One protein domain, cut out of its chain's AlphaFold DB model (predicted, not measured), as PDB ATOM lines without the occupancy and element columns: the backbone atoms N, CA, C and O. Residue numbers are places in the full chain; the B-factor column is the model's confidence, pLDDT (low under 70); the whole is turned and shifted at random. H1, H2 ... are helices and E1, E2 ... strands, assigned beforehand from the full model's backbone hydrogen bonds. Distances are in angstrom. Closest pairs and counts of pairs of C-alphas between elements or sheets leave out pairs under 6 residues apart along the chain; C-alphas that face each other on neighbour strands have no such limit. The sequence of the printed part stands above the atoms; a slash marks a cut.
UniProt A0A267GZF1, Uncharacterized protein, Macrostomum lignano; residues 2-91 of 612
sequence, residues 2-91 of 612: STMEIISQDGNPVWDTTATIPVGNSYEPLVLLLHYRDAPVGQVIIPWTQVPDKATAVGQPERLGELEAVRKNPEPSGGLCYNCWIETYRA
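AT A GLANCE: This is residues 2 to 91 of the 612 residues of an uncharacterized protein of Macrostomum lignano (UniProt A0A267GZF1). Little regular structure: two antiparallel strand hairpins, long E1-E2 and short E3-E4, sit amid long loops, with the tiny helix H1 off to one side. The 90 printed residues hold E1, E2, H1, E3, E4 in that order, mostly strand, with 27 residues in named elements. The whole is flat, 48 by 36 by 18 A, and only just loose, close to compact, with a radius of gyration of the C-alphas of 14.7 A.

IN THESE COORDINATES: After residues 2 to 29, E1, residues 30 to 36, begins at C-alpha 30 (-35.542, -21.730, 10.993) and spans 19.6 A. E2, residues 39 to 46, spans 21.3 A. H1 is residues 54 to 57, E3 63 to 66, and E4 79 to 82, ending at C-alpha 82 (-27.805, -27.693, 18.519).

HOW THE PARTS SIT: In hairpin E1-E2, N 32 and O 44 are 2.9 A apart, within hydrogen-bond range. In hairpin E3-E4, N 65 and O 80 are 2.9 A apart, also within range. The closest C-alphas of E2 and E3, Val 44 and Gly 65, are 6.1 A apart. H1 is apart from E1 and E4; it is too short for an O i to N i+4 pair, and its one O i to N i+3 pair is not within range.

THE WHOLE: The C-alphas of Ser 2 and Ala 91, the two farthest apart, are 48.4 A apart. The printed part has no cut. The link E3 to E4 is long, 12 residues. Residues 2 to 16 have pLDDT under 70.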
ATOM      1  N   SER A   2     -25.688 -18.549  42.468       26.77
ATOM      2  CA  SER A   2     -25.004 -19.317  41.422       26.77
ATOM      3  C   SER A   2     -25.944 -19.674  40.274       26.77
ATOM      4  O   SER A   2     -27.091 -20.066  40.500       26.77
ATOM      5  N   THR A   3     -25.435 -19.575  39.053       34.28
ATOM      6  CA  THR A   3     -25.948 -20.319  37.905       34.28
ATOM      7  C   THR A   3     -25.741 -21.808  38.174       34.28
ATOM      8  O   THR A   3     -24.616 -22.253  38.377       34.28
ATOM      9  N   MET A   4     -26.827 -22.582  38.218       30.39
ATOM     10  CA  MET A   4     -26.729 -24.024  37.998       30.39
ATOM     11  C   MET A   4     -26.820 -24.241  36.495       30.39
ATOM     12  O   MET A   4     -27.911 -24.252  35.930       30.39
ATOM     13  N   GLU A   5     -25.662 -24.354  35.862       40.22
ATOM     14  CA  GLU A   5     -25.546 -25.011  34.566       40.22
ATOM     15  C   GLU A   5     -25.877 -26.495  34.787       40.22
ATOM     16  O   GLU A   5     -25.365 -27.113  35.724       40.22
ATOM     17  N   ILE A   6     -26.778 -27.058  33.978       41.00
ATOM     18  CA  ILE A   6     -27.155 -28.477  34.060       41.00
ATOM     19  C   ILE A   6     -26.141 -29.270  33.229       41.00
ATOM     20  O   ILE A   6     -26.389 -29.697  32.103       41.00
ATOM     21  N   ILE A   7     -24.943 -29.379  33.797       39.69
ATOM     22  CA  ILE A   7     -23.852 -30.201  33.283       39.69
ATOM     23  C   ILE A   7     -24.105 -31.647  33.736       39.69
ATOM     24  O   ILE A   7     -24.511 -31.872  34.881       39.69
ATOM     25  N   SER A   8     -23.861 -32.634  32.869       44.06
ATOM     26  CA  SER A   8     -23.804 -34.037  33.296       44.06
ATOM     27  C   SER A   8     -22.637 -34.256  34.275       44.06
ATOM     28  O   SER A   8     -21.767 -33.398  34.442       44.06
ATOM     29  N   GLN A   9     -22.563 -35.430  34.913       42.75
ATOM     30  CA  GLN A   9     -21.410 -35.765  35.771       42.75
ATOM     31  C   GLN A   9     -20.085 -35.864  34.984       42.75
ATOM     32  O   GLN A   9     -19.013 -35.882  35.583       42.75
ATOM     33  N   ASP A  10     -20.169 -35.875  33.651       46.81
ATOM     34  CA  ASP A  10     -19.087 -36.105  32.691       46.81
ATOM     35  C   ASP A  10     -18.595 -34.807  32.020       46.81
ATOM     36  O   ASP A  10     -17.678 -34.843  31.204       46.81
ATOM     37  N   GLY A  11     -19.201 -33.655  32.340       42.72
ATOM     38  CA  GLY A  11     -18.833 -32.350  31.776       42.72
ATOM     39  C   GLY A  11     -19.602 -31.929  30.515       42.72
ATOM     40  O   GLY A  11     -19.452 -30.790  30.077       42.72
ATOM     41  N   ASN A  12     -20.445 -32.798  29.952       43.50
ATOM     42  CA  ASN A  12     -21.240 -32.482  28.761       43.50
ATOM     43  C   ASN A  12     -22.544 -31.741  29.117       43.50
ATOM     44  O   ASN A  12     -23.122 -31.992  30.179       43.50
ATOM     45  N   PRO A  13     -23.063 -30.869  28.230       50.75
ATOM     46  CA  PRO A  13     -24.425 -30.364  28.356       50.75
ATOM     47  C   PRO A  13     -25.416 -31.525  28.203       50.75
ATOM     48  O   PRO A  13     -25.298 -32.340  27.287       50.75
ATOM     49  N   VAL A  14     -26.413 -31.606  29.087       50.19
ATOM     50  CA  VAL A  14     -27.497 -32.580  28.914       50.19
ATOM     51  C   VAL A  14     -28.386 -32.120  27.755       50.19
ATOM     52  O   VAL A  14     -28.847 -30.980  27.721       50.19
ATOM     53  N   TRP A  15     -28.617 -33.007  26.784       55.00
ATOM     54  CA  TRP A  15     -29.487 -32.764  25.629       55.00
ATOM     55  C   TRP A  15     -30.975 -32.807  26.045       55.00
ATOM     56  O   TRP A  15     -31.715 -33.721  25.686       55.00
ATOM     57  N   ASP A  16     -31.411 -31.807  26.819       60.59
ATOM     58  CA  ASP A  16     -32.688 -31.778  27.555       60.59
ATOM     59  C   ASP A  16     -33.969 -31.834  26.690       60.59
ATOM     60  O   ASP A  16     -35.064 -32.018  27.226       60.59
ATOM     61  N   THR A  17     -33.912 -31.642  25.364       72.12
ATOM     62  CA  THR A  17     -35.104 -31.717  24.493       72.12
ATOM     63  C   THR A  17     -34.768 -32.048  23.035       72.12
ATOM     64  O   THR A  17     -33.971 -31.365  22.400       72.12
ATOM     65  N   THR A  18     -35.484 -33.024  22.463       81.56
ATOM     66  CA  THR A  18     -35.610 -33.242  21.008       81.56
ATOM     67  C   THR A  18     -37.049 -32.922  20.585       81.56
ATOM     68  O   THR A  18     -37.984 -33.330  21.270       81.56
ATOM     69  N   ALA A  19     -37.259 -32.195  19.477       87.19
ATOM     70  CA  ALA A  19     -38.600 -31.812  19.017       87.19
ATOM     71  C   ALA A  19     -38.709 -31.679  17.485       87.19
ATOM     72  O   ALA A  19     -37.960 -30.925  16.862       87.19
ATOM     73  N   THR A  20     -39.700 -32.341  16.876       90.00
ATOM     74  CA  THR A  20     -39.981 -32.247  15.430       90.00
ATOM     75  C   THR A  20     -40.923 -31.071  15.135       90.00
ATOM     76  O   THR A  20     -42.117 -31.116  15.437       90.00
ATOM     77  N   ILE A  21     -40.396 -29.999  14.532       88.94
ATOM     78  CA  ILE A  21     -41.130 -28.746  14.277       88.94
ATOM     79  C   ILE A  21     -41.740 -28.741  12.856       88.94
ATOM     80  O   ILE A  21     -41.000 -28.848  11.876       88.94
ATOM     81  N   PRO A  22     -43.068 -28.570  12.687       89.12
ATOM     82  CA  PRO A  22     -43.704 -28.537  11.370       89.12
ATOM     83  C   PRO A  22     -43.547 -27.165  10.694       89.12
ATOM     84  O   PRO A  22     -44.250 -26.207  11.019       89.12
ATOM     85  N   VAL A  23     -42.658 -27.072   9.704       88.31
ATOM     86  CA  VAL A  23     -42.362 -25.809   9.003       88.31
ATOM     87  C   VAL A  23     -43.269 -25.612   7.785       88.31
ATOM     88  O   VAL A  23     -43.415 -26.491   6.936       88.31
ATOM     89  N   GLY A  24     -43.902 -24.436   7.701       81.94
ATOM     90  CA  GLY A  24     -44.886 -24.112   6.662       81.94
ATOM     91  C   GLY A  24     -44.312 -23.558   5.352       81.94
ATOM     92  O   GLY A  24     -44.986 -23.646   4.326       81.94
ATOM     93  N   ASN A  25     -43.101 -22.993   5.375       84.62
ATOM     94  CA  ASN A  25     -42.462 -22.363   4.220       84.62
ATOM     95  C   ASN A  25     -40.958 -22.685   4.177       84.62
ATOM     96  O   ASN A  25     -40.227 -22.331   5.095       84.62
ATOM     97  N   SER A  26     -40.484 -23.323   3.104       79.69
ATOM     98  CA  SER A  26     -39.083 -23.749   2.938       79.69
ATOM     99  C   SER A  26     -38.120 -22.626   2.525       79.69
ATOM    100  O   SER A  26     -36.951 -22.889   2.259       79.69
ATOM    101  N   TYR A  27     -38.609 -21.387   2.414       86.06
ATOM    102  CA  TYR A  27     -37.818 -20.210   2.034       86.06
ATOM    103  C   TYR A  27     -37.532 -19.253   3.208       86.06
ATOM    104  O   TYR A  27     -36.712 -18.350   3.063       86.06
ATOM    105  N   GLU A  28     -38.186 -19.431   4.360       91.44
ATOM    106  CA  GLU A  28     -37.966 -18.634   5.578       91.44
ATOM    107  C   GLU A  28     -37.057 -19.421   6.533       91.44
ATOM    108  O   GLU A  28     -37.393 -20.568   6.823       91.44
ATOM    109  N   PRO A  29     -35.921 -18.876   7.013       93.75
ATOM    110  CA  PRO A  29     -34.978 -19.627   7.842       93.75
ATOM    111  C   PRO A  29     -35.609 -20.091   9.163       93.75
ATOM    112  O   PRO A  29     -36.517 -19.454   9.698       93.75
ATOM    113  N   LEU A  30     -35.106 -21.200   9.705       93.75
ATOM    114  CA  LEU A  30     -35.542 -21.730  10.993       93.75
ATOM    115  C   LEU A  30     -34.997 -20.836  12.117       93.75
ATOM    116  O   LEU A  30     -33.787 -20.759  12.308       93.75
ATOM    117  N   VAL A  31     -35.880 -20.167  12.859       94.81
ATOM    118  CA  VAL A  31     -35.498 -19.299  13.985       94.81
ATOM    119  C   VAL A  31     -35.791 -20.001  15.308       94.81
ATOM    120  O   VAL A  31     -36.951 -20.253  15.638       94.81
ATOM    121  N   LEU A  32     -34.744 -20.295  16.078       94.50
ATOM    122  CA  LEU A  32     -34.838 -20.870  17.420       94.50
ATOM    123  C   LEU A  32     -34.784 -19.738  18.455       94.50
ATOM    124  O   LEU A  32     -33.740 -19.122  18.640       94.50
ATOM    125  N   LEU A  33     -35.907 -19.439  19.116       94.50
ATOM    126  CA  LEU A  33     -36.023 -18.341  20.087       94.50
ATOM    127  C   LEU A  33     -35.943 -18.866  21.531       94.50
ATOM    128  O   LEU A  33     -36.937 -19.346  22.087       94.50
ATOM    129  N   LEU A  34     -34.765 -18.752  22.148       92.69
ATOM    130  CA  LEU A  34     -34.499 -19.264  23.492       92.69
ATOM    131  C   LEU A  34     -35.225 -18.429  24.550       92.69
ATOM    132  O   LEU A  34     -35.168 -17.199  24.530       92.69
ATOM    133  N   HIS A  35     -35.830 -19.104  25.526       90.56
ATOM    134  CA  HIS A  35     -36.407 -18.486  26.717       90.56
ATOM    135  C   HIS A  35     -35.835 -19.129  27.981       90.56
ATOM    136  O   HIS A  35     -35.709 -20.346  28.064       90.56
ATOM    137  N   TYR A  36     -35.552 -18.308  28.989       86.12
ATOM    138  CA  TYR A  36     -35.158 -18.732  30.325       86.12
ATOM    139  C   TYR A  36     -36.026 -17.992  31.343       86.12
ATOM    140  O   TYR A  36     -36.023 -16.762  31.388       86.12
ATOM    141  N   ARG A  37     -36.798 -18.738  32.148       88.81
ATOM    142  CA  ARG A  37     -37.759 -18.187  33.130       88.81
ATOM    143  C   ARG A  37     -38.700 -17.137  32.506       88.81
ATOM    144  O   ARG A  37     -38.783 -16.007  32.978       88.81
ATOM    145  N   ASP A  38     -39.341 -17.508  31.397       89.31
ATOM    146  CA  ASP A  38     -40.269 -16.691  30.588       89.31
ATOM    147  C   ASP A  38     -39.688 -15.411  29.940       89.31
ATOM    148  O   ASP A  38     -40.369 -14.737  29.157       89.31
ATOM    149  N   ALA A  39     -38.413 -15.089  30.178       87.00
ATOM    150  CA  ALA A  39     -37.685 -14.042  29.469       87.00
ATOM    151  C   ALA A  39     -36.960 -14.631  28.241       87.00
ATOM    152  O   ALA A  39     -36.265 -15.637  28.383       87.00
ATOM    153  N   PRO A  40     -37.081 -14.048  27.033       92.75
ATOM    154  CA  PRO A  40     -36.280 -14.483  25.895       92.75
ATOM    155  C   PRO A  40     -34.820 -14.068  26.093       92.75
ATOM    156  O   PRO A  40     -34.542 -12.901  26.371       92.75
ATOM    157  N   VAL A  41     -33.900 -15.018  25.934       95.06
ATOM    158  CA  VAL A  41     -32.456 -14.798  26.117       95.06
ATOM    159  C   VAL A  41     -31.830 -14.247  24.839       95.06
ATOM    160  O   VAL A  41     -31.070 -13.287  24.893       95.06
ATOM    161  N   GLY A  42     -32.193 -14.831  23.698       95.94
ATOM    162  CA  GLY A  42     -31.679 -14.520  22.367       95.94
ATOM    163  C   GLY A  42     -32.315 -15.451  21.333       95.94
ATOM    164  O   GLY A  42     -33.171 -16.271  21.682       95.94
ATOM    165  N   GLN A  43     -31.914 -15.339  20.070       96.62
ATOM    166  CA  GLN A  43     -32.371 -16.233  19.001       96.62
ATOM    167  C   GLN A  43     -31.190 -16.793  18.197       96.62
ATOM    168  O   GLN A  43     -30.146 -16.159  18.135       96.62
ATOM    169  N   VAL A  44     -31.364 -17.937  17.537       97.06
ATOM    170  CA  VAL A  44     -30.437 -18.432  16.505       97.06
ATOM    171  C   VAL A  44     -31.197 -18.569  15.193       97.06
ATOM    172  O   VAL A  44     -32.264 -19.187  15.162       97.06
ATOM    173  N   ILE A  45     -30.662 -17.998  14.112       96.06
ATOM    174  CA  ILE A  45     -31.214 -18.126  12.760       96.06
ATOM    175  C   ILE A  45     -30.428 -19.195  11.996       96.06
ATOM    176  O   ILE A  45     -29.229 -19.059  11.772       96.06
ATOM    177  N   ILE A  46     -31.120 -20.246  11.558       95.62
ATOM    178  CA  ILE A  46     -30.551 -21.375  10.816       95.62
ATOM    179  C   ILE A  46     -31.117 -21.360   9.382       95.62
ATOM    180  O   ILE A  46     -32.301 -21.658   9.176       95.62
ATOM    181  N   PRO A  47     -30.319 -21.009   8.358       95.06
ATOM    182  CA  PRO A  47     -30.727 -21.105   6.958       95.06
ATOM    183  C   PRO A  47     -31.078 -22.544   6.552       95.06
ATOM    184  O   PRO A  47     -30.335 -23.472   6.863       95.06
ATOM    185  N   TRP A  48     -32.148 -22.743   5.768       91.88
ATOM    186  CA  TRP A  48     -32.526 -24.080   5.264       91.88
ATOM    187  C   TRP A  48     -31.424 -24.782   4.476       91.88
ATOM    188  O   TRP A  48     -31.330 -26.002   4.514       91.88
ATOM    189  N   THR A  49     -30.562 -24.018   3.807       90.50
ATOM    190  CA  THR A  49     -29.388 -24.528   3.090       90.50
ATOM    191  C   THR A  49     -28.340 -25.171   4.001       90.50
ATOM    192  O   THR A  49     -27.511 -25.925   3.506       90.50
ATOM    193  N   GLN A  50     -28.370 -24.903   5.311       93.44
ATOM    194  CA  GLN A  50     -27.501 -25.550   6.294       93.44
ATOM    195  C   GLN A  50     -28.143 -26.786   6.942       93.44
ATOM    196  O   GLN A  50     -27.414 -27.578   7.539       93.44
ATOM    197  N   VAL A  51     -29.470 -26.962   6.883       94.44
ATOM    198  CA  VAL A  51     -30.168 -28.068   7.565       94.44
ATOM    199  C   VAL A  51     -30.069 -29.346   6.712       94.44
ATOM    200  O   VAL A  51     -30.669 -29.396   5.639       94.44
ATOM    201  N   PRO A  52     -29.324 -30.381   7.147       94.88
ATOM    202  CA  PRO A  52     -29.146 -31.617   6.390       94.88
ATOM    203  C   PRO A  52     -30.400 -32.500   6.428       94.88
ATOM    204  O   PRO A  52     -31.213 -32.414   7.345       94.88
ATOM    205  N   ASP A  53     -30.509 -33.436   5.487       93.69
ATOM    206  CA  ASP A  53     -31.421 -34.578   5.618       93.69
ATOM    207  C   ASP A  53     -31.013 -35.498   6.774       93.69
ATOM    208  O   ASP A  53     -29.823 -35.642   7.066       93.69
ATOM    209  N   LYS A  54     -31.979 -36.208   7.377       90.94
ATOM    210  CA  LYS A  54     -31.736 -37.179   8.464       90.94
ATOM    211  C   LYS A  54     -30.635 -38.205   8.140       90.94
ATOM    212  O   LYS A  54     -29.881 -38.580   9.028       90.94
ATOM    213  N   ALA A  55     -30.494 -38.612   6.874       89.25
ATOM    214  CA  ALA A  55     -29.435 -39.523   6.421       89.25
ATOM    215  C   ALA A  55     -28.030 -38.882   6.371       89.25
ATOM    216  O   ALA A  55     -27.035 -39.578   6.543       89.25
ATOM    217  N   THR A  56     -27.949 -37.568   6.158       90.12
ATOM    218  CA  THR A  56     -26.699 -36.783   6.108       90.12
ATOM    219  C   THR A  56     -26.321 -36.225   7.488       90.12
ATOM    220  O   THR A  56     -25.182 -35.829   7.709       90.12
ATOM    221  N   ALA A  57     -27.272 -36.194   8.426       88.56
ATOM    222  CA  ALA A  57     -27.078 -35.738   9.801       88.56
ATOM    223  C   ALA A  57     -26.298 -36.732  10.680       88.56
ATOM    224  O   ALA A  57     -25.639 -36.322  11.636       88.56
ATOM    225  N   VAL A  58     -26.352 -38.033  10.367       88.38
ATOM    226  CA  VAL A  58     -25.649 -39.079  11.128       88.38
ATOM    227  C   VAL A  58     -24.137 -38.870  11.014       88.38
ATOM    228  O   VAL A  58     -23.564 -39.000   9.936       88.38
ATOM    229  N   GLY A  59     -23.489 -38.540  12.134       84.69
ATOM    230  CA  GLY A  59     -22.050 -38.250  12.186       84.69
ATOM    231  C   GLY A  59     -21.655 -36.807  11.841       84.69
ATOM    232  O   GLY A  59     -20.462 -36.514  11.790       84.69
ATOM    233  N   GLN A  60     -22.608 -35.887  11.635       85.94
ATOM    234  CA  GLN A  60     -22.303 -34.452  11.697       85.94
ATOM    235  C   GLN A  60     -21.911 -34.071  13.140       85.94
ATOM    236  O   GLN A  60     -22.568 -34.536  14.074       85.94
ATOM    237  N   PRO A  61     -20.887 -33.220  13.344       85.69
ATOM    238  CA  PRO A  61     -20.587 -32.675  14.664       85.69
ATOM    239  C   PRO A  61     -21.707 -31.742  15.145       85.69
ATOM    240  O   PRO A  61     -22.466 -31.187  14.343       85.69
ATOM    241  N   GLU A  62     -21.781 -31.550  16.462       88.25
ATOM    242  CA  GLU A  62     -22.683 -30.581  17.083       88.25
ATOM    243  C   GLU A  62     -22.393 -29.156  16.577       88.25
ATOM    244  O   GLU A  62     -21.253 -28.817  16.242       88.25
ATOM    245  N   ARG A  63     -23.424 -28.307  16.497       92.31
ATOM    246  CA  ARG A  63     -23.316 -26.960  15.924       92.31
ATOM    247  C   ARG A  63     -23.527 -25.910  17.001       92.31
ATOM    248  O   ARG A  63     -24.593 -25.851  17.606       92.31
ATOM    249  N   LEU A  64     -22.537 -25.045  17.193       93.38
ATOM    250  CA  LEU A  64     -22.651 -23.884  18.069       93.38
ATOM    251  C   LEU A  64     -23.156 -22.680  17.262       93.38
ATOM    252  O   LEU A  64     -22.508 -22.254  16.309       93.38
ATOM    253  N   GLY A  65     -24.315 -22.141  17.637       94.06
ATOM    254  CA  GLY A  65     -24.841 -20.879  17.120       94.06
ATOM    255  C   GLY A  65     -24.758 -19.789  18.178       94.06
ATOM    256  O   GLY A  65     -25.296 -19.955  19.272       94.06
ATOM    257  N   GLU A  66     -24.109 -18.672  17.859       95.31
ATOM    258  CA  GLU A  66     -24.136 -17.476  18.706       95.31
ATOM    259  C   GLU A  66     -25.562 -16.915  18.797       95.31
ATOM    260  O   GLU A  66     -26.350 -17.012  17.852       95.31
ATOM    261  N   LEU A  67     -25.915 -16.352  19.955       95.81
ATOM    262  CA  LEU A  67     -27.246 -15.799  20.176       95.81
ATOM    263  C   LEU A  67     -27.355 -14.385  19.595       95.81
ATOM    264  O   LEU A  67     -26.683 -13.462  20.043       95.81
ATOM    265  N   GLU A  68     -28.260 -14.194  18.638       96.88
ATOM    266  CA  GLU A  68     -28.629 -12.885  18.105       96.88
ATOM    267  C   GLU A  68     -29.558 -12.107  19.049       96.88
ATOM    268  O   GLU A  68     -30.379 -12.669  19.788       96.88
ATOM    269  N   ALA A  69     -29.464 -10.778  18.961       95.75
ATOM    270  CA  ALA A  69     -30.240  -9.834  19.751       95.75
ATOM    271  C   ALA A  69     -31.747  -9.882  19.447       95.75
ATOM    272  O   ALA A  69     -32.191  -9.866  18.298       95.75
ATOM    273  N   VAL A  70     -32.561  -9.844  20.503       96.94
ATOM    274  CA  VAL A  70     -34.029  -9.856  20.431       96.94
ATOM    275  C   VAL A  70     -34.563  -8.548  21.016       96.94
ATOM    276  O   VAL A  70     -33.990  -7.992  21.944       96.94
ATOM    277  N   ARG A  71     -35.729  -8.058  20.568       96.06
ATOM    278  CA  ARG A  71     -36.352  -6.796  21.060       96.06
ATOM    279  C   ARG A  71     -36.536  -6.662  22.587       96.06
ATOM    280  O   ARG A  71     -36.911  -5.591  23.052       96.06
ATOM    281  N   LYS A  72     -36.371  -7.751  23.341       94.88
ATOM    282  CA  LYS A  72     -36.455  -7.824  24.809       94.88
ATOM    283  C   LYS A  72     -35.096  -8.059  25.492       94.88
ATOM    284  O   LYS A  72     -35.014  -7.817  26.689       94.88
ATOM    285  N   ASN A  73     -34.075  -8.504  24.757       95.12
ATOM    286  CA  ASN A  73     -32.691  -8.567  25.214       95.12
ATOM    287  C   ASN A  73     -31.751  -8.139  24.064       95.12
ATOM    288  O   ASN A  73     -31.534  -8.934  23.142       95.12
ATOM    289  N   PRO A  74     -31.247  -6.889  24.065       94.19
ATOM    290  CA  PRO A  74     -30.402  -6.371  22.991       94.19
ATOM    291  C   PRO A  74     -28.965  -6.912  23.047       94.19
ATOM    292  O   PRO A  74     -28.283  -6.890  22.030       94.19
ATOM    293  N   GLU A  75     -28.528  -7.400  24.210       94.88
ATOM    294  CA  GLU A  75     -27.177  -7.910  24.469       94.88
ATOM    295  C   GLU A  75     -27.277  -9.349  25.016       94.88
ATOM    296  O   GLU A  75     -27.132  -9.599  26.217       94.88
ATOM    297  N   PRO A  76     -27.618 -10.327  24.156       94.62
ATOM    298  CA  PRO A  76     -27.504 -11.741  24.494       94.62
ATOM    299  C   PRO A  76     -26.039 -12.122  24.735       94.62
ATOM    300  O   PRO A  76     -25.117 -11.512  24.198       94.62
ATOM    301  N   SER A  77     -25.823 -13.160  25.539       89.62
ATOM    302  CA  SER A  77     -24.496 -13.725  25.789       89.62
ATOM    303  C   SER A  77     -24.566 -15.249  25.832       89.62
ATOM    304  O   SER A  77     -25.579 -15.824  26.235       89.62
ATOM    305  N   GLY A  78     -23.487 -15.893  25.385       90.94
ATOM    306  CA  GLY A  78     -23.436 -17.336  25.148       90.94
ATOM    307  C   GLY A  78     -23.947 -17.748  23.762       90.94
ATOM    308  O   GLY A  78     -24.307 -16.918  22.925       90.94
ATOM    309  N   GLY A  79     -23.962 -19.060  23.528       89.31
ATOM    310  CA  GLY A  79     -24.439 -19.687  22.298       89.31
ATOM    311  C   GLY A  79     -25.332 -20.889  22.597       89.31
ATOM    312  O   GLY A  79     -25.288 -21.453  23.690       89.31
ATOM    313  N   LEU A  80     -26.138 -21.289  21.618       91.31
ATOM    314  CA  LEU A  80     -26.884 -22.544  21.630       91.31
ATOM    315  C   LEU A  80     -26.034 -23.624  20.952       91.31
ATOM    316  O   LEU A  80     -25.698 -23.469  19.778       91.31
ATOM    317  N   CYS A  81     -25.749 -24.734  21.637       90.81
ATOM    318  CA  CYS A  81     -25.370 -25.960  20.935       90.81
ATOM    319  C   CYS A  81     -26.641 -26.645  20.415       90.81
ATOM    320  O   CYS A  81     -27.615 -26.783  21.157       90.81
ATOM    321  N   TYR A  82     -26.664 -27.030  19.141       92.50
ATOM    322  CA  TYR A  82     -27.805 -27.693  18.519       92.50
ATOM    323  C   TYR A  82     -27.378 -28.712  17.461       92.50
ATOM    324  O   TYR A  82     -26.314 -28.630  16.848       92.50
ATOM    325  N   ASN A  83     -28.261 -29.673  17.211       92.69
ATOM    326  CA  ASN A  83     -28.233 -30.526  16.035       92.69
ATOM    327  C   ASN A  83     -29.656 -30.553  15.463       92.69
ATOM    328  O   ASN A  83     -30.634 -30.556  16.211       92.69
ATOM    329  N   CYS A  84     -29.786 -30.476  14.144       94.00
ATOM    330  CA  CYS A  84     -31.074 -30.348  13.471       94.00
ATOM    331  C   CYS A  84     -31.008 -30.975  12.081       94.00
ATOM    332  O   CYS A  84     -30.006 -30.827  11.381       94.00
ATOM    333  N   TRP A  85     -32.088 -31.629  11.658       95.62
ATOM    334  CA  TRP A  85     -32.168 -32.298  10.363       95.62
ATOM    335  C   TRP A  85     -33.604 -32.353   9.838       95.62
ATOM    336  O   TRP A  85     -34.573 -32.273  10.595       95.62
ATOM    337  N   ILE A  86     -33.748 -32.532   8.528       94.62
ATOM    338  CA  ILE A  86     -35.036 -32.754   7.877       94.62
ATOM    339  C   ILE A  86     -35.417 -34.225   8.062       94.62
ATOM    340  O   ILE A  86     -34.792 -35.130   7.511       94.62
ATOM    341  N   GLU A  87     -36.445 -34.460   8.875       93.19
ATOM    342  CA  GLU A  87     -36.967 -35.799   9.166       93.19
ATOM    343  C   GLU A  87     -37.964 -36.293   8.109       93.19
ATOM    344  O   GLU A  87     -37.867 -37.430   7.653       93.19
ATOM    345  N   THR A  88     -38.907 -35.444   7.687       92.06
ATOM    346  CA  THR A  88     -39.839 -35.765   6.596       92.06
ATOM    347  C   THR A  88     -40.102 -34.553   5.711       92.06
ATOM    348  O   THR A  88     -40.576 -33.509   6.161       92.06
ATOM    349  N   TYR A  89     -39.877 -34.706   4.406       88.00
ATOM    350  CA  TYR A  89     -40.410 -33.762   3.435       88.00
ATOM    351  C   TYR A  89     -41.920 -33.938   3.319       88.00
ATOM    352  O   TYR A  89     -42.418 -34.985   2.900       88.00
ATOM    353  N   ARG A  90     -42.669 -32.874   3.619       81.56
ATOM    354  CA  ARG A  90     -44.095 -32.827   3.306       81.56
ATOM    355  C   ARG A  90     -44.252 -32.813   1.789       81.56
ATOM    356  O   ARG A  90     -44.086 -31.766   1.167       81.56
ATOM    357  N   ALA A  91     -44.581 -33.970   1.212       76.44
ATOM    358  CA  ALA A  91     -44.832 -34.116  -0.216       76.44
ATOM    359  C   ALA A  91     -45.701 -32.954  -0.714       76.44
ATOM    360  O   ALA A  91     -46.778 -32.697  -0.161       76.44
TER     361      ALA A  91